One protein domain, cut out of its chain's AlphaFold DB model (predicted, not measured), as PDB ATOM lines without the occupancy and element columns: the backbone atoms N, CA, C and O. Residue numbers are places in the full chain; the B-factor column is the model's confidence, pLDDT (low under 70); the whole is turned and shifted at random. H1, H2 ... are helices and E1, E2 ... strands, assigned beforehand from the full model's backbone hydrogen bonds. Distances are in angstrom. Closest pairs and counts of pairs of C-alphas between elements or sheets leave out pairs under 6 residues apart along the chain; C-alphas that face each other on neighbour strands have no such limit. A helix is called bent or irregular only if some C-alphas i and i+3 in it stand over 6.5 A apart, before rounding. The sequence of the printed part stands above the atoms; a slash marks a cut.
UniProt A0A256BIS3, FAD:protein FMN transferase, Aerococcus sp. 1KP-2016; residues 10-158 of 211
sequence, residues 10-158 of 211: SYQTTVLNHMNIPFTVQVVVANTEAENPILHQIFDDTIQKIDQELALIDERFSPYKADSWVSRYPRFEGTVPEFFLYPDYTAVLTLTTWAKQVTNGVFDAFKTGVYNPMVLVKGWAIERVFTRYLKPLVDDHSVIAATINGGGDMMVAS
ATOM      1  N   SER A  10     -32.781 -59.280  44.204       95.00
ATOM      2  CA  SER A  10     -32.707 -59.073  42.764       95.00
ATOM      3  C   SER A  10     -32.146 -57.687  42.473       95.00
ATOM      4  O   SER A  10     -32.402 -56.732  43.209       95.00
ATOM      5  N   TYR A  11     -31.368 -57.584  41.398       94.62
ATOM      6  CA  TYR A  11     -30.659 -56.366  41.016       94.62
ATOM      7  C   TYR A  11     -31.189 -55.859  39.682       94.62
ATOM      8  O   TYR A  11     -31.205 -56.602  38.702       94.62
ATOM      9  N   GLN A  12     -31.540 -54.580  39.623       95.50
ATOM     10  CA  GLN A  12     -31.834 -53.892  38.369       95.50
ATOM     11  C   GLN A  12     -30.697 -52.925  38.085       95.50
ATOM     12  O   GLN A  12     -30.284 -52.180  38.971       95.50
ATOM     13  N   THR A  13     -30.126 -52.996  36.885       97.12
ATOM     14  CA  THR A  13     -28.891 -52.284  36.537       97.12
ATOM     15  C   THR A  13     -29.039 -51.602  35.191       97.12
ATOM     16  O   THR A  13     -29.393 -52.255  34.213       97.12
ATOM     17  N   THR A  14     -28.674 -50.324  35.132       98.44
ATOM     18  CA  THR A  14     -28.642 -49.534  33.899       98.44
ATOM     19  C   THR A  14     -27.300 -48.826  33.773       98.44
ATOM     20  O   THR A  14     -26.725 -48.375  34.764       98.44
ATOM     21  N   VAL A  15     -26.789 -48.727  32.544       98.31
ATOM     22  CA  VAL A  15     -25.566 -47.977  32.234       98.31
ATOM     23  C   VAL A  15     -25.918 -46.749  31.403       98.31
ATOM     24  O   VAL A  15     -26.518 -46.874  30.339       98.31
ATOM     25  N   LEU A  16     -25.512 -45.576  31.882       98.19
ATOM     26  CA  LEU A  16     -25.689 -44.277  31.232       98.19
ATOM     27  C   LEU A  16     -24.321 -43.727  30.821       98.19
ATOM     28  O   LEU A  16     -23.350 -43.880  31.558       98.19
ATOM     29  N   ASN A  17     -24.217 -43.088  29.657       97.31
ATOM     30  CA  ASN A  17     -22.940 -42.594  29.137       97.31
ATOM     31  C   ASN A  17     -22.959 -41.070  29.032       97.31
ATOM     32  O   ASN A  17     -23.543 -40.526  28.102       97.31
ATOM     33  N   HIS A  18     -22.269 -40.402  29.958       96.38
ATOM     34  CA  HIS A  18     -22.138 -38.942  30.026       96.38
ATOM     35  C   HIS A  18     -20.737 -38.574  30.507       96.38
ATOM     36  O   HIS A  18     -20.049 -39.411  31.085       96.38
ATOM     37  N   MET A  19     -20.275 -37.340  30.291       94.31
ATOM     38  CA  MET A  19     -18.982 -36.870  30.824       94.31
ATOM     39  C   MET A  19     -17.779 -37.735  30.396       94.31
ATOM     40  O   MET A  19     -16.769 -37.824  31.100       94.31
ATOM     41  N   ASN A  20     -17.886 -38.399  29.236       92.44
ATOM     42  CA  ASN A  20     -16.946 -39.408  28.739       92.44
ATOM     43  C   ASN A  20     -16.665 -40.547  29.738       92.44
ATOM     44  O   ASN A  20     -15.551 -41.079  29.768       92.44
ATOM     45  N   ILE A  21     -17.639 -40.916  30.573       92.75
ATOM     46  CA  ILE A  21     -17.558 -42.049  31.497       92.75
ATOM     47  C   ILE A  21     -18.867 -42.858  31.496       92.75
ATOM     48  O   ILE A  21     -19.949 -42.285  31.367       92.75
ATOM     49  N   PRO A  22     -18.790 -44.190  31.654       95.50
ATOM     50  CA  PRO A  22     -19.969 -44.985  31.946       95.50
ATOM     51  C   PRO A  22     -20.356 -44.791  33.416       95.50
ATOM     52  O   PRO A  22     -19.526 -44.967  34.316       95.50
ATOM     53  N   PHE A  23     -21.619 -44.451  33.645       98.00
ATOM     54  CA  PHE A  23     -22.266 -44.460  34.947       98.00
ATOM     55  C   PHE A  23     -23.120 -45.716  35.068       98.00
ATOM     56  O   PHE A  23     -24.074 -45.891  34.316       98.00
ATOM     57  N   THR A  24     -22.800 -46.596  36.009       98.38
ATOM     58  CA  THR A  24     -23.624 -47.761  36.336       98.38
ATOM     59  C   THR A  24     -24.513 -47.415  37.516       98.38
ATOM     60  O   THR A  24     -24.012 -47.180  38.614       98.38
ATOM     61  N   VAL A  25     -25.821 -47.389  37.288       98.69
ATOM     62  CA  VAL A  25     -26.841 -47.227  38.323       98.69
ATOM     63  C   VAL A  25     -27.427 -48.594  38.624       98.69
ATOM     64  O   VAL A  25     -27.767 -49.338  37.703       98.69
ATOM     65  N   GLN A  26     -27.548 -48.929  39.903       98.12
ATOM     66  CA  GLN A  26     -28.152 -50.182  40.316       98.12
ATOM     67  C   GLN A  26     -29.048 -49.979  41.533       98.12
ATOM     68  O   GLN A  26     -28.682 -49.280  42.478       98.12
ATOM     69  N   VAL A  27     -30.208 -50.628  41.509       98.25
ATOM     70  CA  VAL A  27     -31.096 -50.769  42.664       98.25
ATOM     71  C   VAL A  27     -31.270 -52.239  43.009       98.25
ATOM     72  O   VAL A  27     -31.161 -53.122  42.152       98.25
ATOM     73  N   VAL A  28     -31.515 -52.494  44.286       97.62
ATOM     74  CA  VAL A  28     -31.672 -53.827  44.858       97.62
ATOM     75  C   VAL A  28     -33.052 -53.928  45.481       97.62
ATOM     76  O   VAL A  28     -33.424 -53.090  46.298       97.62
ATOM     77  N   VAL A  29     -33.788 -54.977  45.138       97.00
ATOM     78  CA  VAL A  29     -35.116 -55.283  45.685       97.00
ATOM     79  C   VAL A  29     -35.147 -56.714  46.218       97.00
ATOM     80  O   VAL A  29     -34.257 -57.516  45.931       97.00
ATOM     81  N   ALA A  30     -36.159 -57.054  47.017       95.00
ATOM     82  CA  ALA A  30     -36.396 -58.446  47.394       95.00
ATOM     83  C   ALA A  30     -36.764 -59.268  46.150       95.00
ATOM     84  O   ALA A  30     -37.430 -58.760  45.251       95.00
ATOM     85  N   ASN A  31     -36.410 -60.556  46.110       94.06
ATOM     86  CA  ASN A  31     -36.795 -61.424  44.983       94.06
ATOM     87  C   ASN A  31     -38.310 -61.499  44.755       94.06
ATOM     88  O   ASN A  31     -38.749 -61.682  43.625       94.06
ATOM     89  N   THR A  32     -39.112 -61.349  45.810       93.38
ATOM     90  CA  THR A  32     -40.580 -61.317  45.713       93.38
ATOM     91  C   THR A  32     -41.100 -60.098  44.956       93.38
ATOM     92  O   THR A  32     -42.201 -60.140  44.423       93.38
ATOM     93  N   GLU A  33     -40.301 -59.037  44.890       94.19
ATOM     94  CA  GLU A  33     -40.619 -57.767  44.241       94.19
ATOM     95  C   GLU A  33     -39.933 -57.624  42.871       94.19
ATOM     96  O   GLU A  33     -40.075 -56.600  42.207       94.19
ATOM     97  N   ALA A  34     -39.186 -58.642  42.428       92.06
ATOM     98  CA  ALA A  34     -38.373 -58.582  41.216       92.06
ATOM     99  C   ALA A  34     -39.190 -58.385  39.930       92.06
ATOM    100  O   ALA A  34     -38.669 -57.852  38.961       92.06
ATOM    101  N   GLU A  35     -40.454 -58.811  39.922       94.50
ATOM    102  CA  GLU A  35     -41.374 -58.656  38.788       94.50
ATOM    103  C   GLU A  35     -42.429 -57.564  39.033       94.50
ATOM    104  O   GLU A  35     -43.395 -57.456  38.278       94.50
ATOM    105  N   ASN A  36     -42.279 -56.751  40.086       95.94
ATOM    106  CA  ASN A  36     -43.256 -55.722  40.428       95.94
ATOM    107  C   ASN A  36     -43.231 -54.585  39.379       95.94
ATOM    108  O   ASN A  36     -42.257 -53.826  39.314       95.94
ATOM    109  N   PRO A  37     -44.308 -54.398  38.588       96.81
ATOM    110  CA  PRO A  37     -44.328 -53.409  37.512       96.81
ATOM    111  C   PRO A  37     -44.270 -51.965  38.023       96.81
ATOM    112  O   PRO A  37     -43.775 -51.089  37.320       96.81
ATOM    113  N   ILE A  38     -44.744 -51.705  39.245       96.25
ATOM    114  CA  ILE A  38     -44.685 -50.370  39.852       96.25
ATOM    115  C   ILE A  38     -43.233 -50.020  40.187       96.25
ATOM    116  O   ILE A  38     -42.791 -48.912  39.894       96.25
ATOM    117  N   LEU A  39     -42.470 -50.966  40.745       95.56
ATOM    118  CA  LEU A  39     -41.053 -50.750  41.044       95.56
ATOM    119  C   LEU A  39     -40.213 -50.610  39.773       95.56
ATOM    120  O   LEU A  39     -39.317 -49.769  39.746       95.56
ATOM    121  N   HIS A  40     -40.534 -51.358  38.712       96.00
ATOM    122  CA  HIS A  40     -39.923 -51.151  37.394       96.00
ATOM    123  C   HIS A  40     -40.170 -49.737  36.874       96.00
ATOM    124  O   HIS A  40     -39.218 -49.055  36.512       96.00
ATOM    125  N   GLN A  41     -41.414 -49.254  36.931       97.38
ATOM    126  CA  GLN A  41     -41.727 -47.893  36.495       97.38
ATOM    127  C   GLN A  41     -40.989 -46.834  37.329       97.38
ATOM    128  O   GLN A  41     -40.447 -45.884  36.773       97.38
ATOM    129  N   ILE A  42     -40.926 -47.001  38.655       96.88
ATOM    130  CA  ILE A  42     -40.181 -46.091  39.539       96.88
ATOM    131  C   ILE A  42     -38.695 -46.070  39.169       96.88
ATOM    132  O   ILE A  42     -38.083 -44.996  39.145       96.88
ATOM    133  N   PHE A  43     -38.104 -47.236  38.891       97.50
ATOM    134  CA  PHE A  43     -36.708 -47.321  38.486       97.50
ATOM    135  C   PHE A  43     -36.479 -46.665  37.120       97.50
ATOM    136  O   PHE A  43     -35.580 -45.834  37.011       97.50
ATOM    137  N   ASP A  44     -37.323 -46.930  36.124       98.19
ATOM    138  CA  ASP A  44     -37.228 -46.324  34.791       98.19
ATOM    139  C   ASP A  44     -37.352 -44.790  34.843       98.19
ATOM    140  O   ASP A  44     -36.513 -44.074  34.287       98.19
ATOM    141  N   ASP A  45     -38.325 -44.265  35.596       98.44
ATOM    142  CA  ASP A  45     -38.500 -42.822  35.811       98.44
ATOM    143  C   ASP A  45     -37.283 -42.201  36.515       98.44
ATOM    144  O   ASP A  45     -36.878 -41.065  36.238       98.44
ATOM    145  N   THR A  46     -36.693 -42.939  37.455       98.69
ATOM    146  CA  THR A  46     -35.486 -42.529  38.178       98.69
ATOM    147  C   THR A  46     -34.283 -42.481  37.247       98.69
ATOM    148  O   THR A  46     -33.557 -41.486  37.235       98.69
ATOM    149  N   ILE A  47     -34.098 -43.507  36.417       98.75
ATOM    150  CA  ILE A  47     -33.051 -43.558  35.397       98.75
ATOM    151  C   ILE A  47     -33.188 -42.392  34.421       98.75
ATOM    152  O   ILE A  47     -32.189 -41.731  34.146       98.75
ATOM    153  N   GLN A  48     -34.399 -42.080  33.954       98.81
ATOM    154  CA  GLN A  48     -34.623 -40.955  33.046       98.81
ATOM    155  C   GLN A  48     -34.204 -39.615  33.672       98.81
ATOM    156  O   GLN A  48     -33.570 -38.793  33.011       98.81
ATOM    157  N   LYS A  49     -34.516 -39.391  34.955       98.81
ATOM    158  CA  LYS A  49     -34.109 -38.173  35.682       98.81
ATOM    159  C   LYS A  49     -32.593 -38.092  35.866       98.81
ATOM    160  O   LYS A  49     -32.017 -37.023  35.674       98.81
ATOM    161  N   ILE A  50     -31.949 -39.212  36.206       98.88
ATOM    162  CA  ILE A  50     -30.487 -39.290  36.333       98.88
ATOM    163  C   ILE A  50     -29.825 -39.002  34.981       98.88
ATOM    164  O   ILE A  50     -28.899 -38.200  34.923       98.88
ATOM    165  N   ASP A  51     -30.312 -39.613  33.902       98.81
ATOM    166  CA  ASP A  51     -29.797 -39.419  32.544       98.81
ATOM    167  C   ASP A  51     -29.871 -37.949  32.114       98.81
ATOM    168  O   ASP A  51     -28.870 -37.370  31.688       98.81
ATOM    169  N   GLN A  52     -31.022 -37.307  32.328       98.81
ATOM    170  CA  GLN A  52     -31.217 -35.885  32.042       98.81
ATOM    171  C   GLN A  52     -30.295 -34.987  32.875       98.81
ATOM    172  O   GLN A  52     -29.707 -34.045  32.340       98.81
ATOM    173  N   GLU A  53     -30.146 -35.254  34.175       98.69
ATOM    174  CA  GLU A  53     -29.276 -34.441  35.028       98.69
ATOM    175  C   GLU A  53     -27.797 -34.612  34.650       98.69
ATOM    176  O   GLU A  53     -27.082 -33.615  34.541       98.69
ATOM    177  N   LEU A  54     -27.343 -35.833  34.356       98.56
ATOM    178  CA  LEU A  54     -25.982 -36.080  33.870       98.56
ATOM    179  C   LEU A  54     -25.724 -35.420  32.507       98.56
ATOM    180  O   LEU A  54     -24.658 -34.830  32.319       98.56
ATOM    181  N   ALA A  55     -26.696 -35.448  31.592       98.38
ATOM    182  CA  ALA A  55     -26.601 -34.772  30.299       98.38
ATOM    183  C   ALA A  55     -26.440 -33.251  30.455       98.38
ATOM    184  O   ALA A  55     -25.575 -32.647  29.815       98.38
ATOM    185  N   LEU A  56     -27.226 -32.634  31.346       97.81
ATOM    186  CA  LEU A  56     -27.135 -31.203  31.656       97.81
ATOM    187  C   LEU A  56     -25.790 -30.842  32.296       97.81
ATOM    188  O   LEU A  56     -25.199 -29.812  31.967       97.81
ATOM    189  N   ILE A  57     -25.287 -31.673  33.210       97.75
ATOM    190  CA  ILE A  57     -23.969 -31.471  33.823       97.75
ATOM    191  C   ILE A  57     -22.870 -31.566  32.760       97.75
ATOM    192  O   ILE A  57     -21.988 -30.707  32.720       97.75
ATOM    193  N   ASP A  58     -22.935 -32.558  31.871       96.94
ATOM    194  CA  ASP A  58     -21.981 -32.707  30.775       96.94
ATOM    195  C   ASP A  58     -22.029 -31.516  29.804       96.94
ATOM    196  O   ASP A  58     -20.992 -30.984  29.422       96.94
ATOM    197  N   GLU A  59     -23.216 -31.025  29.439       96.50
ATOM    198  CA  GLU A  59     -23.369 -29.797  28.648       96.50
ATOM    199  C   GLU A  59     -22.671 -28.591  29.296       96.50
ATOM    200  O   GLU A  59     -21.937 -27.855  28.633       96.50
ATOM    201  N   ARG A  60     -22.852 -28.420  30.608       95.50
ATOM    202  CA  ARG A  60     -22.365 -27.258  31.360       95.50
ATOM    203  C   ARG A  60     -20.875 -27.306  31.663       95.50
ATOM    204  O   ARG A  60     -20.233 -26.259  31.662       95.50
ATOM    205  N   PHE A  61     -20.313 -28.484  31.927       95.12
ATOM    206  CA  PHE A  61     -18.948 -28.613  32.444       95.12
ATOM    207  C   PHE A  61     -17.966 -29.324  31.504       95.12
ATOM    208  O   PHE A  61     -16.774 -29.352  31.804       95.12
ATOM    209  N   SER A  62     -18.404 -29.864  30.361       93.12
ATOM    210  CA  SER A  62     -17.500 -30.574  29.448       93.12
ATOM    211  C   SER A  62     -16.462 -29.641  28.807       93.12
ATOM    212  O   SER A  62     -16.840 -28.682  28.130       93.12
ATOM    213  N   PRO A  63     -15.153 -29.939  28.901       89.31
ATOM    214  CA  PRO A  63     -14.108 -29.171  28.224       89.31
ATOM    215  C   PRO A  63     -14.094 -29.411  26.706       89.31
ATOM    216  O   PRO A  63     -13.344 -28.761  25.985       89.31
ATOM    217  N   TYR A  64     -14.898 -30.359  26.212       89.81
ATOM    218  CA  TYR A  64     -14.991 -30.708  24.793       89.81
ATOM    219  C   TYR A  64     -16.133 -29.976  24.077       89.81
ATOM    220  O   TYR A  64     -16.190 -29.974  22.849       89.81
ATOM    221  N   LYS A  65     -17.049 -29.354  24.830       92.50
ATOM    222  CA  LYS A  65     -18.165 -28.566  24.295       92.50
ATOM    223  C   LYS A  65     -17.791 -27.086  24.337       92.50
ATOM    224  O   LYS A  65     -17.488 -26.558  25.404       92.50
ATOM    225  N   ALA A  66     -17.804 -26.415  23.186       89.94
ATOM    226  CA  ALA A  66     -17.335 -25.029  23.055       89.94
ATOM    227  C   ALA A  66     -18.133 -24.024  23.910       89.94
ATOM    228  O   ALA A  66     -17.561 -23.050  24.414       89.94
ATOM    229  N   ASP A  67     -19.425 -24.303  24.097       89.38
ATOM    230  CA  ASP A  67     -20.379 -23.454  24.817       89.38
ATOM    231  C   ASP A  67     -20.500 -23.775  26.314       89.38
ATOM    232  O   ASP A  67     -21.211 -23.071  27.038       89.38
ATOM    233  N   SER A  68     -19.776 -24.787  26.804       93.00
ATOM    234  CA  SER A  68     -19.763 -25.118  28.228       93.00
ATOM    235  C   SER A  68     -19.178 -23.974  29.062       93.00
ATOM    236  O   SER A  68     -18.371 -23.161  28.596       93.00
ATOM    237  N   TRP A  69     -19.555 -23.912  30.335       91.50
ATOM    238  CA  TRP A  69     -19.048 -22.915  31.278       91.50
ATOM    239  C   TRP A  69     -17.532 -23.031  31.466       91.50
ATOM    240  O   TRP A  69     -16.845 -22.018  31.581       91.50
ATOM    241  N   VAL A  70     -16.999 -24.257  31.421       89.56
ATOM    242  CA  VAL A  70     -15.555 -24.531  31.495       89.56
ATOM    243  C   VAL A  70     -14.829 -23.967  30.272       89.56
ATOM    244  O   VAL A  70     -13.872 -23.211  30.424       89.56
ATOM    245  N   SER A  71     -15.323 -24.242  29.062       87.88
ATOM    246  CA  SER A  71     -14.719 -23.761  27.812       87.88
ATOM    247  C   SER A  71     -14.835 -22.246  27.625       87.88
ATOM    248  O   SER A  71     -14.019 -21.648  26.923       87.88
ATOM    249  N   ARG A  72     -15.849 -21.610  28.225       84.25
ATOM    250  CA  ARG A  72     -16.070 -20.156  28.168       84.25
ATOM    251  C   ARG A  72     -15.242 -19.368  29.181       84.25
ATOM    252  O   ARG A  72     -15.060 -18.172  28.973       84.25
ATOM    253  N   TYR A  73     -14.723 -20.011  30.228       77.81
ATOM    254  CA  TYR A  73     -13.941 -19.346  31.272       77.81
ATOM    255  C   TYR A  73     -12.733 -18.545  30.737       77.81
ATOM    256  O   TYR A  73     -12.573 -17.396  31.120       77.81
ATOM    257  N   PRO A  74     -11.891 -19.050  29.815       67.38
ATOM    258  CA  PRO A  74     -10.692 -18.319  29.383       67.38
ATOM    259  C   PRO A  74     -10.962 -17.058  28.541       67.38
ATOM    260  O   PRO A  74     -10.023 -16.349  28.198       67.38
ATOM    261  N   ARG A  75     -12.222 -16.782  28.169       65.19
ATOM    262  CA  ARG A  75     -12.626 -15.699  27.255       65.19
ATOM    263  C   ARG A  75     -13.195 -14.485  28.004       65.19
ATOM    264  O   ARG A  75     -14.246 -13.968  27.632       65.19
ATOM    265  N   PHE A  76     -12.555 -14.055  29.091       66.12
ATOM    266  CA  PHE A  76     -12.996 -12.862  29.822       66.12
ATOM    267  C   PHE A  76     -12.444 -11.587  29.184       66.12
ATOM    268  O   PHE A  76     -11.305 -11.196  29.424       66.12
ATOM    269  N   GLU A  77     -13.290 -10.899  28.424       64.25
ATOM    270  CA  GLU A  77     -13.026  -9.562  27.871       64.25
ATOM    271  C   GLU A  77     -13.597  -8.459  28.787       64.25
ATOM    272  O   GLU A  77     -14.247  -7.517  28.345       64.25
ATOM    273  N   GLY A  78     -13.402  -8.589  30.106       67.12
ATOM    274  CA  GLY A  78     -13.795  -7.563  31.084       67.12
ATOM    275  C   GLY A  78     -15.255  -7.594  31.561       67.12
ATOM    276  O   GLY A  78     -15.624  -6.777  32.403       67.12
ATOM    277  N   THR A  79     -16.075  -8.544  31.101       74.44
ATOM    278  CA  THR A  79     -17.423  -8.809  31.637       74.44
ATOM    279  C   THR A  79     -17.498 -10.177  32.311       74.44
ATOM    280  O   THR A  79     -17.014 -11.182  31.788       74.44
ATOM    281  N   VAL A  80     -18.108 -10.220  33.501       77.50
ATOM    282  CA  VAL A  80     -18.375 -11.475  34.218       77.50
ATOM    283  C   VAL A  80     -19.473 -12.231  33.465       77.50
ATOM    284  O   VAL A  80     -20.547 -11.662  33.255       77.50
ATOM    285  N   PRO A  81     -19.259 -13.491  33.052       80.94
ATOM    286  CA  PRO A  81     -20.306 -14.250  32.385       80.94
ATOM    287  C   PRO A  81     -21.486 -14.520  33.307       80.94
ATOM    288  O   PRO A  81     -21.310 -14.850  34.478       80.94
ATOM    289  N   GLU A  82     -22.684 -14.512  32.732       86.25
ATOM    290  CA  GLU A  82     -23.932 -14.797  33.445       86.25
ATOM    291  C   GLU A  82     -23.891 -16.120  34.224       86.25
ATOM    292  O   GLU A  82     -24.411 -16.199  35.334       86.25
ATOM    293  N   PHE A  83     -23.206 -17.145  33.701       85.94
ATOM    294  CA  PHE A  83     -23.163 -18.456  34.349       85.94
ATOM    295  C   PHE A  83     -22.487 -18.466  35.725       85.94
ATOM    296  O   PHE A  83     -22.714 -19.398  36.490       85.94
ATOM    297  N   PHE A  84     -21.722 -17.428  36.082       86.12
ATOM    298  CA  PHE A  84     -21.203 -17.253  37.443       86.12
ATOM    299  C   PHE A  84     -22.312 -17.065  38.482       86.12
ATOM    300  O   PHE A  84     -22.080 -17.274  39.669       86.12
ATOM    301  N   LEU A  85     -23.508 -16.669  38.047       87.00
ATOM    302  CA  LEU A  85     -24.671 -16.491  38.908       87.00
ATOM    303  C   LEU A  85     -25.474 -17.788  39.070       87.00
ATOM    304  O   LEU A  85     -26.375 -17.845  39.908       87.00
ATOM    305  N   TYR A  86     -25.171 -18.837  38.298       93.50
ATOM    306  CA  TYR A  86     -25.896 -20.096  38.401       93.50
ATOM    307  C   TYR A  86     -25.412 -20.921  39.602       93.50
ATOM    308  O   TYR A  86     -24.208 -21.157  39.739       93.50
ATOM    309  N   PRO A  87     -26.332 -21.436  40.447       94.50
ATOM    310  CA  PRO A  87     -25.974 -22.159  41.668       94.50
ATOM    311  C   PRO A  87     -25.013 -23.328  41.447       94.50
ATOM    312  O   PRO A  87     -24.105 -23.535  42.246       94.50
ATOM    313  N   ASP A  88     -25.180 -24.067  40.349       95.50
ATOM    314  CA  ASP A  88     -24.335 -25.220  40.026       95.50
ATOM    315  C   ASP A  88     -22.883 -24.807  39.758       95.50
ATOM    316  O   ASP A  88     -21.954 -25.460  40.234       95.50
ATOM    317  N   TYR A  89     -22.675 -23.701  39.041       93.50
ATOM    318  CA  TYR A  89     -21.337 -23.181  38.786       93.50
ATOM    319  C   TYR A  89     -20.686 -22.697  40.084       93.50
ATOM    320  O   TYR A  89     -19.553 -23.074  40.388       93.50
ATOM    321  N   THR A  90     -21.422 -21.921  40.884       92.00
ATOM    322  CA  THR A  90     -20.948 -21.419  42.180       92.00
ATOM    323  C   THR A  90     -20.608 -22.555  43.139       92.00
ATOM    324  O   THR A  90     -19.585 -22.487  43.819       92.00
ATOM    325  N   ALA A  91     -21.403 -23.627  43.165       95.31
ATOM    326  CA  ALA A  91     -21.127 -24.807  43.978       95.31
ATOM    327  C   ALA A  91     -19.804 -25.473  43.574       95.31
ATOM    328  O   ALA A  91     -18.937 -25.676  44.424       95.31
ATOM    329  N   VAL A  92     -19.601 -25.749  42.281       95.94
ATOM    330  CA  VAL A  92     -18.361 -26.374  41.784       95.94
ATOM    331  C   VAL A  92     -17.147 -25.465  41.998       95.94
ATOM    332  O   VAL A  92     -16.097 -25.932  42.443       95.94
ATOM    333  N   LEU A  93     -17.272 -24.160  41.748       92.75
ATOM    334  CA  LEU A  93     -16.189 -23.203  41.994       92.75
ATOM    335  C   LEU A  93     -15.824 -23.133  43.487       92.75
ATOM    336  O   LEU A  93     -14.645 -23.108  43.846       92.75
ATOM    337  N   THR A  94     -16.825 -23.153  44.367       94.56
ATOM    338  CA  THR A  94     -16.617 -23.167  45.822       94.56
ATOM    339  C   THR A  94     -15.909 -24.446  46.255       94.56
ATOM    340  O   THR A  94     -14.902 -24.381  46.957       94.56
ATOM    341  N   LEU A  95     -16.376 -25.607  45.785       96.56
ATOM    342  CA  LEU A  95     -15.783 -26.904  46.107       96.56
ATOM    343  C   LEU A  95     -14.343 -27.024  45.602       96.56
ATOM    344  O   LEU A  95     -13.484 -27.505  46.331       96.56
ATOM    345  N   THR A  96     -14.048 -26.552  44.387       95.56
ATOM    346  CA  THR A  96     -12.677 -26.565  43.846       95.56
ATOM    347  C   THR A  96     -11.743 -25.629  44.604       95.56
ATOM    348  O   THR A  96     -10.598 -25.994  44.872       95.56
ATOM    349  N   THR A  97     -12.232 -24.456  45.009       94.50
ATOM    350  CA  THR A  97     -11.471 -23.510  45.835       94.50
ATOM    351  C   THR A  97     -11.184 -24.095  47.216       94.50
ATOM    352  O   THR A  97     -10.048 -24.048  47.687       94.50
ATOM    353  N   TRP A  98     -12.192 -24.701  47.843       97.19
ATOM    354  CA  TRP A  98     -12.041 -25.365  49.132       97.19
ATOM    355  C   TRP A  98     -11.087 -26.562  49.047       97.19
ATOM    356  O   TRP A  98     -10.159 -26.655  49.847       97.19
ATOM    357  N   ALA A  99     -11.232 -27.416  48.028       96.38
ATOM    358  CA  ALA A  99     -10.337 -28.543  47.771       96.38
ATOM    359  C   ALA A  99      -8.878 -28.085  47.613       96.38
ATOM    360  O   ALA A  99      -7.975 -28.696  48.183       96.38
ATOM    361  N   LYS A 100      -8.635 -26.972  46.913       95.94
ATOM    362  CA  LYS A 100      -7.296 -26.379  46.805       95.94
ATOM    363  C   LYS A 100      -6.733 -25.966  48.160       95.94
ATOM    364  O   LYS A 100      -5.573 -26.246  48.446       95.94
ATOM    365  N   GLN A 101      -7.544 -25.332  49.002       97.12
ATOM    366  CA  GLN A 101      -7.122 -24.900  50.335       97.12
ATOM    367  C   GLN A 101      -6.782 -26.089  51.238       97.12
ATOM    368  O   GLN A 101      -5.685 -26.142  51.780       97.12
ATOM    369  N   VAL A 102      -7.683 -27.068  51.367       97.56
ATOM    370  CA  VAL A 102      -7.492 -28.200  52.296       97.56
ATOM    371  C   VAL A 102      -6.405 -29.175  51.849       97.56
ATOM    372  O   VAL A 102      -5.875 -29.919  52.667       97.56
ATOM    373  N   THR A 103      -6.053 -29.165  50.562       95.44
ATOM    374  CA  THR A 103      -4.959 -29.978  50.014       95.44
ATOM    375  C   THR A 103      -3.654 -29.198  49.848       95.44
ATOM    376  O   THR A 103      -2.724 -29.711  49.231       95.44
ATOM    377  N   ASN A 104      -3.562 -27.963  50.359       95.69
ATOM    378  CA  ASN A 104      -2.403 -27.077  50.186       95.69
ATOM    379  C   ASN A 104      -1.952 -26.938  48.716       95.69
ATOM    380  O   ASN A 104      -0.763 -26.877  48.417       95.69
ATOM    381  N   GLY A 105      -2.905 -26.904  47.784       93.00
ATOM    382  CA  GLY A 105      -2.643 -26.751  46.354       93.00
ATOM    383  C   GLY A 105      -2.282 -28.031  45.601       93.00
ATOM    384  O   GLY A 105      -2.016 -27.943  44.402       93.00
ATOM    385  N   VAL A 106      -2.297 -29.206  46.246       91.25
ATOM    386  CA  VAL A 106      -2.135 -30.494  45.543       91.25
ATOM    387  C   VAL A 106      -3.268 -30.693  44.536       91.25
ATOM    388  O   VAL A 106      -3.022 -31.062  43.388       91.25
ATOM    389  N   PHE A 107      -4.507 -30.394  44.930       93.00
ATOM    390  CA  PHE A 107      -5.591 -30.187  43.980       93.00
ATOM    391  C   PHE A 107      -5.646 -28.708  43.588       93.00
ATOM    392  O   PHE A 107      -5.755 -27.838  44.446       93.00
ATOM    393  N   ASP A 108      -5.631 -28.407  42.291       93.00
ATOM    394  CA  ASP A 108      -5.880 -27.055  41.794       93.00
ATOM    395  C   ASP A 108      -6.584 -27.114  40.435       93.00
ATOM    396  O   ASP A 108      -5.995 -27.509  39.429       93.00
ATOM    397  N   ALA A 109      -7.848 -26.680  40.396       92.44
ATOM    398  CA  ALA A 109      -8.621 -26.597  39.157       92.44
ATOM    399  C   ALA A 109      -8.043 -25.579  38.155       92.44
ATOM    400  O   ALA A 109      -8.485 -25.547  37.015       92.44
ATOM    401  N   PHE A 110      -7.069 -24.759  38.554       90.06
ATOM    402  CA  PHE A 110      -6.377 -23.784  37.711       90.06
ATOM    403  C   PHE A 110      -4.897 -24.121  37.487       90.06
ATOM    404  O   PHE A 110      -4.157 -23.270  36.995       90.06
ATOM    405  N   LYS A 111      -4.439 -25.341  37.822       87.44
ATOM    406  CA  LYS A 111      -3.008 -25.717  37.793       87.44
ATOM    407  C   LYS A 111      -2.320 -25.411  36.453       87.44
ATOM    408  O   LYS A 111      -1.147 -25.058  36.439       87.44
ATOM    409  N   THR A 112      -3.037 -25.524  35.334       84.88
ATOM    410  CA  THR A 112      -2.515 -25.289  33.974       84.88
ATOM    411  C   THR A 112      -2.754 -23.864  33.455       84.88
ATOM    412  O   THR A 112      -2.547 -23.597  32.273       84.88
ATOM    413  N   GLY A 113      -3.234 -22.948  34.302       83.44
ATOM    414  CA  GLY A 113      -3.649 -21.593  33.919       83.44
ATOM    415  C   GLY A 113      -5.047 -21.510  33.294       83.44
ATOM    416  O   GLY A 113      -5.566 -20.414  33.104       83.44
ATOM    417  N   VAL A 114      -5.686 -22.651  33.019       84.19
ATOM    418  CA  VAL A 114      -7.060 -22.750  32.509       84.19
ATOM    419  C   VAL A 114      -7.921 -23.478  33.533       84.19
ATOM    420  O   VAL A 114      -7.491 -24.480  34.103       84.19
ATOM    421  N   TYR A 115      -9.142 -22.985  33.753       86.62
ATOM    422  CA  TYR A 115     -10.102 -23.635  34.640       86.62
ATOM    423  C   TYR A 115     -10.469 -25.032  34.125       86.62
ATOM    424  O   TYR A 115     -10.984 -25.177  33.020       86.62
ATOM    425  N   ASN A 116     -10.228 -26.056  34.937       89.19
ATOM    426  CA  ASN A 116     -10.557 -27.446  34.659       89.19
ATOM    427  C   ASN A 116     -10.983 -28.163  35.955       89.19
ATOM    428  O   ASN A 116     -10.151 -28.738  36.663       89.19
ATOM    429  N   PRO A 117     -12.285 -28.161  36.283       92.94
ATOM    430  CA  PRO A 117     -12.800 -28.766  37.507       92.94
ATOM    431  C   PRO A 117     -13.153 -30.258  37.349       92.94
ATOM    432  O   PRO A 117     -13.761 -30.831  38.250       92.94
ATOM    433  N   MET A 118     -12.824 -30.898  36.221       89.12
ATOM    434  CA  MET A 118     -13.438 -32.165  35.785       89.12
ATOM    435  C   MET A 118     -13.382 -33.301  36.807       89.12
ATOM    436  O   MET A 118     -14.374 -34.005  36.999       89.12
ATOM    437  N   VAL A 119     -12.242 -33.472  37.484       85.12
ATOM    438  CA  VAL A 119     -12.081 -34.513  38.513       85.12
ATOM    439  C   VAL A 119     -13.080 -34.308  39.654       85.12
ATOM    440  O   VAL A 119     -13.677 -35.273  40.121       85.12
ATOM    441  N   LEU A 120     -13.317 -33.055  40.051       94.38
ATOM    442  CA  LEU A 120     -14.271 -32.713  41.101       94.38
ATOM    443  C   LEU A 120     -15.719 -32.790  40.606       94.38
ATOM    444  O   LEU A 120     -16.573 -33.316  41.315       94.38
ATOM    445  N   VAL A 121     -15.998 -32.318  39.383       96.44
ATOM    446  CA  VAL A 121     -17.355 -32.355  38.801       96.44
ATOM    447  C   VAL A 121     -17.879 -33.786  38.711       96.44
ATOM    448  O   VAL A 121     -19.062 -34.000  38.944       96.44
ATOM    449  N   LYS A 122     -17.017 -34.775  38.442       94.62
ATOM    450  CA  LYS A 122     -17.399 -36.194  38.446       94.62
ATOM    451  C   LYS A 122     -17.989 -36.628  39.793       94.62
ATOM    452  O   LYS A 122     -19.107 -37.132  39.830       94.62
ATOM    453  N   GLY A 123     -17.260 -36.409  40.889       95.69
ATOM    454  CA  GLY A 123     -17.727 -36.759  42.235       95.69
ATOM    455  C   GLY A 123     -18.975 -35.970  42.638       95.69
ATOM    456  O   GLY A 123     -19.933 -36.544  43.146       95.69
ATOM    457  N   TRP A 124     -19.005 -34.675  42.318       97.50
ATOM    458  CA  TRP A 124     -20.161 -33.811  42.563       97.50
ATOM    459  C   TRP A 124     -21.418 -34.265  41.806       97.50
ATOM    460  O   TRP A 124     -22.512 -34.258  42.367       97.50
ATOM    461  N   ALA A 125     -21.281 -34.698  40.549       98.12
ATOM    462  CA  ALA A 125     -22.393 -35.212  39.752       98.12
ATOM    463  C   ALA A 125     -22.972 -36.494  40.362       98.12
ATOM    464  O   ALA A 125     -24.186 -36.597  40.513       98.12
ATOM    465  N   ILE A 126     -22.101 -37.429  40.764       98.31
ATOM    466  CA  ILE A 126     -22.468 -38.678  41.451       98.31
ATOM    467  C   ILE A 126     -23.245 -38.367  42.730       98.31
ATOM    468  O   ILE A 126     -24.345 -38.883  42.911       98.31
ATOM    469  N   GLU A 127     -22.711 -37.495  43.590       98.12
ATOM    470  CA  GLU A 127     -23.371 -37.110  44.841       98.12
ATOM    471  C   GLU A 127     -24.731 -36.467  44.604       98.12
ATOM    472  O   GLU A 127     -25.713 -36.806  45.272       98.12
ATOM    473  N   ARG A 128     -24.810 -35.572  43.620       98.31
ATOM    474  CA  ARG A 128     -26.033 -34.854  43.283       98.31
ATOM    475  C   ARG A 128     -27.141 -35.794  42.824       98.31
ATOM    476  O   ARG A 128     -28.217 -35.773  43.423       98.31
ATOM    477  N   VAL A 129     -26.886 -36.626  41.812       98.62
ATOM    478  CA  VAL A 129     -27.915 -37.530  41.271       98.62
ATOM    479  C   VAL A 129     -28.283 -38.618  42.278       98.62
ATOM    480  O   VAL A 129     -29.456 -38.964  42.416       98.62
ATOM    481  N   PHE A 130     -27.306 -39.111  43.046       98.81
ATOM    482  CA  PHE A 130     -27.556 -40.087  44.099       98.81
ATOM    483  C   PHE A 130     -28.476 -39.512  45.174       98.81
ATOM    484  O   PHE A 130     -29.514 -40.095  45.478       98.81
ATOM    485  N   THR A 131     -28.134 -38.340  45.712       98.44
ATOM    486  CA  THR A 131     -28.904 -37.691  46.780       98.44
ATOM    487  C   THR A 131     -30.308 -37.310  46.319       98.44
ATOM    488  O   THR A 131     -31.255 -37.426  47.091       98.44
ATOM    489  N   ARG A 132     -30.459 -36.862  45.067       98.44
ATOM    490  CA  ARG A 132     -31.748 -36.400  44.531       98.44
ATOM    491  C   ARG A 132     -32.686 -37.523  44.121       98.44
ATOM    492  O   ARG A 132     -33.892 -37.351  44.266       98.44
ATOM    493  N   TYR A 133     -32.160 -38.623  43.586       98.69
ATOM    494  CA  TYR A 133     -32.992 -39.608  42.892       98.69
ATOM    495  C   TYR A 133     -32.876 -41.034  43.428       98.69
ATOM    496  O   TYR A 133     -33.854 -41.763  43.355       98.69
ATOM    497  N   LEU A 134     -31.734 -41.439  43.991       98.69
ATOM    498  CA  LEU A 134     -31.539 -42.814  44.481       98.69
ATOM    499  C   LEU A 134     -31.733 -42.933  45.989       98.69
ATOM    500  O   LEU A 134     -32.401 -43.851  46.457       98.69
ATOM    501  N   LYS A 135     -31.174 -41.994  46.757       98.25
ATOM    502  CA  LYS A 135     -31.298 -41.975  48.213       98.25
ATOM    503  C   LYS A 135     -32.764 -41.939  48.678       98.25
ATOM    504  O   LYS A 135     -33.077 -42.706  49.583       98.25
ATOM    505  N   PRO A 136     -33.674 -41.155  48.059       98.19
ATOM    506  CA  PRO A 136     -35.082 -41.165  48.445       98.19
ATOM    507  C   PRO A 136     -35.738 -42.544  48.331       98.19
ATOM    508  O   PRO A 136     -36.478 -42.908  49.232       98.19
ATOM    509  N   LEU A 137     -35.401 -43.335  47.301       97.94
ATOM    510  CA  LEU A 137     -35.937 -44.693  47.119       97.94
ATOM    511  C   LEU A 137     -35.489 -45.662  48.221       97.94
ATOM    512  O   LEU A 137     -36.147 -46.663  48.498       97.94
ATOM    513  N   VAL A 138     -34.317 -45.414  48.811       98.19
ATOM    514  CA  VAL A 138     -33.833 -46.185  49.961       98.19
ATOM    515  C   VAL A 138     -34.501 -45.685  51.238       98.19
ATOM    516  O   VAL A 138     -34.925 -46.496  52.058       98.19
ATOM    517  N   ASP A 139     -34.613 -44.366  51.405       96.94
ATOM    518  CA  ASP A 139     -35.176 -43.729  52.600       96.94
ATOM    519  C   ASP A 139     -36.687 -43.988  52.763       96.94
ATOM    520  O   ASP A 139     -37.161 -44.103  53.890       96.94
ATOM    521  N   ASP A 140     -37.440 -44.097  51.662       95.81
ATOM    522  CA  ASP A 140     -38.881 -44.407  51.654       95.81
ATOM    523  C   ASP A 140     -39.192 -45.913  51.588       95.81
ATOM    524  O   ASP A 140     -40.353 -46.326  51.597       95.81
ATOM    525  N   HIS A 141     -38.138 -46.727  51.574       95.56
ATOM    526  CA  HIS A 141     -38.158 -48.180  51.508       95.56
ATOM    527  C   HIS A 141     -38.676 -48.789  50.190       95.56
ATOM    528  O   HIS A 141     -38.930 -49.996  50.150       95.56
ATOM    529  N   SER A 142     -38.771 -48.015  49.103       95.56
ATOM    530  CA  SER A 142     -39.099 -48.526  47.760       95.56
ATOM    531  C   SER A 142     -38.080 -49.554  47.257       95.56
ATOM    532  O   SER A 142     -38.443 -50.516  46.582       95.56
ATOM    533  N   VAL A 143     -36.798 -49.374  47.592       97.44
ATOM    534  CA  VAL A 143     -35.718 -50.320  47.270       97.44
ATOM    535  C   VAL A 143     -34.865 -50.609  48.500       97.44
ATOM    536  O   VAL A 143     -34.684 -49.757  49.368       97.44
ATOM    537  N   ILE A 144     -34.305 -51.815  48.580       97.94
ATOM    538  CA  ILE A 144     -33.469 -52.270  49.701       97.94
ATOM    539  C   ILE A 144     -32.127 -51.547  49.720       97.94
ATOM    540  O   ILE A 144     -31.595 -51.236  50.788       97.94
ATOM    541  N   ALA A 145     -31.560 -51.315  48.542       98.31
ATOM    542  CA  ALA A 145     -30.288 -50.639  48.382       98.31
ATOM    543  C   ALA A 145     -30.203 -49.978  47.006       98.31
ATOM    544  O   ALA A 145     -30.841 -50.425  46.053       98.31
ATOM    545  N   ALA A 146     -29.396 -48.929  46.900       98.62
ATOM    546  CA  ALA A 146     -29.135 -48.241  45.645       98.62
ATOM    547  C   ALA A 146     -27.670 -47.810  45.554       98.62
ATOM    548  O   ALA A 146     -27.024 -47.520  46.565       98.62
ATOM    549  N   THR A 147     -27.150 -47.758  44.334       98.62
ATOM    550  CA  THR A 147     -25.793 -47.304  44.040       98.62
ATOM    551  C   THR A 147     -25.725 -46.611  42.686       98.62
ATOM    552  O   THR A 147     -26.477 -46.929  41.762       98.62
ATOM    553  N   ILE A 148     -24.784 -45.681  42.566       98.62
ATOM    554  CA  ILE A 148     -24.287 -45.193  41.283       98.62
ATOM    555  C   ILE A 148     -22.759 -45.197  41.311       98.62
ATOM    556  O   ILE A 148     -22.149 -44.721  42.267       98.62
ATOM    557  N   ASN A 149     -22.146 -45.720  40.252       96.81
ATOM    558  CA  ASN A 149     -20.701 -45.730  40.034       96.81
ATOM    559  C   ASN A 149     -20.365 -45.023  38.720       96.81
ATOM    560  O   ASN A 149     -20.873 -45.425  37.680       96.81
ATOM    561  N   GLY A 150     -19.492 -44.016  38.756       94.44
ATOM    562  CA  GLY A 150     -18.948 -43.331  37.586       94.44
ATOM    563  C   GLY A 150     -17.421 -43.351  37.594       94.44
ATOM    564  O   GLY A 150     -16.769 -42.652  38.373       94.44
ATOM    565  N   GLY A 151     -16.816 -44.138  36.699       85.88
ATOM    566  CA  GLY A 151     -15.357 -44.181  36.545       85.88
ATOM    567  C   GLY A 151     -14.594 -44.604  37.811       85.88
ATOM    568  O   GLY A 151     -13.469 -44.146  38.010       85.88
ATOM    569  N   GLY A 152     -15.191 -45.449  38.659       88.31
ATOM    570  CA  GLY A 152     -14.592 -45.937  39.907       88.31
ATOM    571  C   GLY A 152     -14.899 -45.099  41.149       88.31
ATOM    572  O   GLY A 152     -14.586 -45.551  42.250       88.31
ATOM    573  N   ASP A 153     -15.537 -43.939  40.984       94.19
ATOM    574  CA  ASP A 153     -16.133 -43.199  42.093       94.19
ATOM    575  C   ASP A 153     -17.573 -43.677  42.247       94.19
ATOM    576  O   ASP A 153     -18.266 -43.871  41.250       94.19
ATOM    577  N   MET A 154     -18.030 -43.902  43.471       95.56
ATOM    578  CA  MET A 154     -19.367 -44.422  43.718       95.56
ATOM    579  C   MET A 154     -19.965 -43.900  45.012       95.56
ATOM    580  O   MET A 154     -19.245 -43.598  45.964       95.56
ATOM    581  N   MET A 155     -21.291 -43.878  45.052       98.31
ATOM    582  CA  MET A 155     -22.065 -43.754  46.279       98.31
ATOM    583  C   MET A 155     -22.995 -44.939  46.421       98.31
ATOM    584  O   MET A 155     -23.577 -45.398  45.441       98.31
ATOM    585  N   VAL A 156     -23.123 -45.415  47.652       98.38
ATOM    586  CA  VAL A 156     -23.937 -46.568  48.005       98.38
ATOM    587  C   VAL A 156     -24.836 -46.224  49.182       98.38
ATOM    588  O   VAL A 156     -24.429 -45.500  50.094       98.38
ATOM    589  N   ALA A 157     -26.049 -46.764  49.175       98.44
ATOM    590  CA  ALA A 157     -26.928 -46.774  50.332       98.44
ATOM    591  C   ALA A 157     -27.690 -48.088  50.435       98.44
ATOM    592  O   ALA A 157     -27.932 -48.770  49.439       98.44
ATOM    593  N   SER A 158     -28.080 -48.421  51.655       98.12
ATOM    594  CA  SER A 158     -28.958 -49.539  51.980       98.12
ATOM    595  C   SER A 158     -29.863 -49.146  53.137       98.12
ATOM    596  O   SER A 158     -29.480 -48.350  54.002       98.12
TER     597      SER A 158
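AT A GLANCE: This is residues 10 to 158 of the 211 residues of the protein "FAD:protein FMN transferase" of Aerococcus sp. 1KP-2016 (UniProt A0A256BIS3). A four-stranded antiparallel sheet has two long helices, H1 and H5, side by side over one face and its other face bare; beyond one end of this two-layer slab lies a looser head made of H4, the short H2 and H3, and long loops. H4 crosses the beginning of H5 steeply, and residues 75 to 80 stick out. The printed part has 149 residues, with five named helices and four named strands in the order E1 E2 H1 H2 H3 H4 H5 E3 E4; the sheet's order is E1 - E2 - E3 - E4, and the class is mixed, helices and strands. The whole is only just compact, close to loose, with a radius of gyration of the C-alphas of 17.7 A, and elongated, spanning 61 by 31 by 23 A.

HOW THE PARTS SIT: E1, residues 10 to 18, and E2, residues 21 to 30, form an antiparallel hairpin, with N 14 and O 25 2.9 A apart, within hydrogen-bond range. E3, residues 145 to 150, is antiparallel to E2, with N 26 and O 147 at 2.9 A. E4, residues 153 to 158, forms a hairpin with E3, with N 148 and O 155 at 3.1 A. H1, residues 37 to 61, is on the sheet over E1 and E2, at a height over the sheet of 9.1 A. H5, residues 118 to 139, is on the same face over E3 and E4, at a height of 7.8 A. H1 and H5 touch at a shallow tilt of 21 degrees, opposite ways; their closest C-alphas, those of Ile 50 and Val 129, are 5.8 A apart. H4, residues 87 to 102, touches H5 with residues 92 to 96 alone, at a steep tilt of 65 degrees; the closest C-alphas, of Val 92 and Val 121, are 6.8 A apart. H2, residues 69 to 72, touches H1 only at the corner, with the C-alphas of Phe 61 and Val 70 closest at 5.4 A. H3, residues 82 to 85, is close to H4 but not clearly touching, with the C-alphas of Phe 84 and Thr 90 closest at 6.3 A. In H1 and H4 every O i to N i+4 pair is within hydrogen-bond range, in H5 14 of 18; H2 and H3 are too short for such a pair.

IN THESE COORDINATES: E1 begins at C-alpha 10, (-32.707, -59.073, 42.764), and is 26.1 A long; E2 is 29.6 A long. H1 runs 35.8 A to C-alpha 61 at (-18.948, -28.613, 32.444). H4 is 22.2 A long. H5, 29.8 A long, has a kink of 40 degrees near residue 133 and is only just irregular, with C-alphas 132 and 135 6.7 A apart. E4 ends at C-alpha 158, (-28.958, -49.539, 51.980).

THE WHOLE: The C-alphas farthest apart, of Thr 32 and Gly 78, are 61.8 A apart. The printed part has no cut. The link from H4 to H5, residues 103 to 117, is long. Mean pLDDT of the printed part is 93.5, and residues 74 to 78 are under 70.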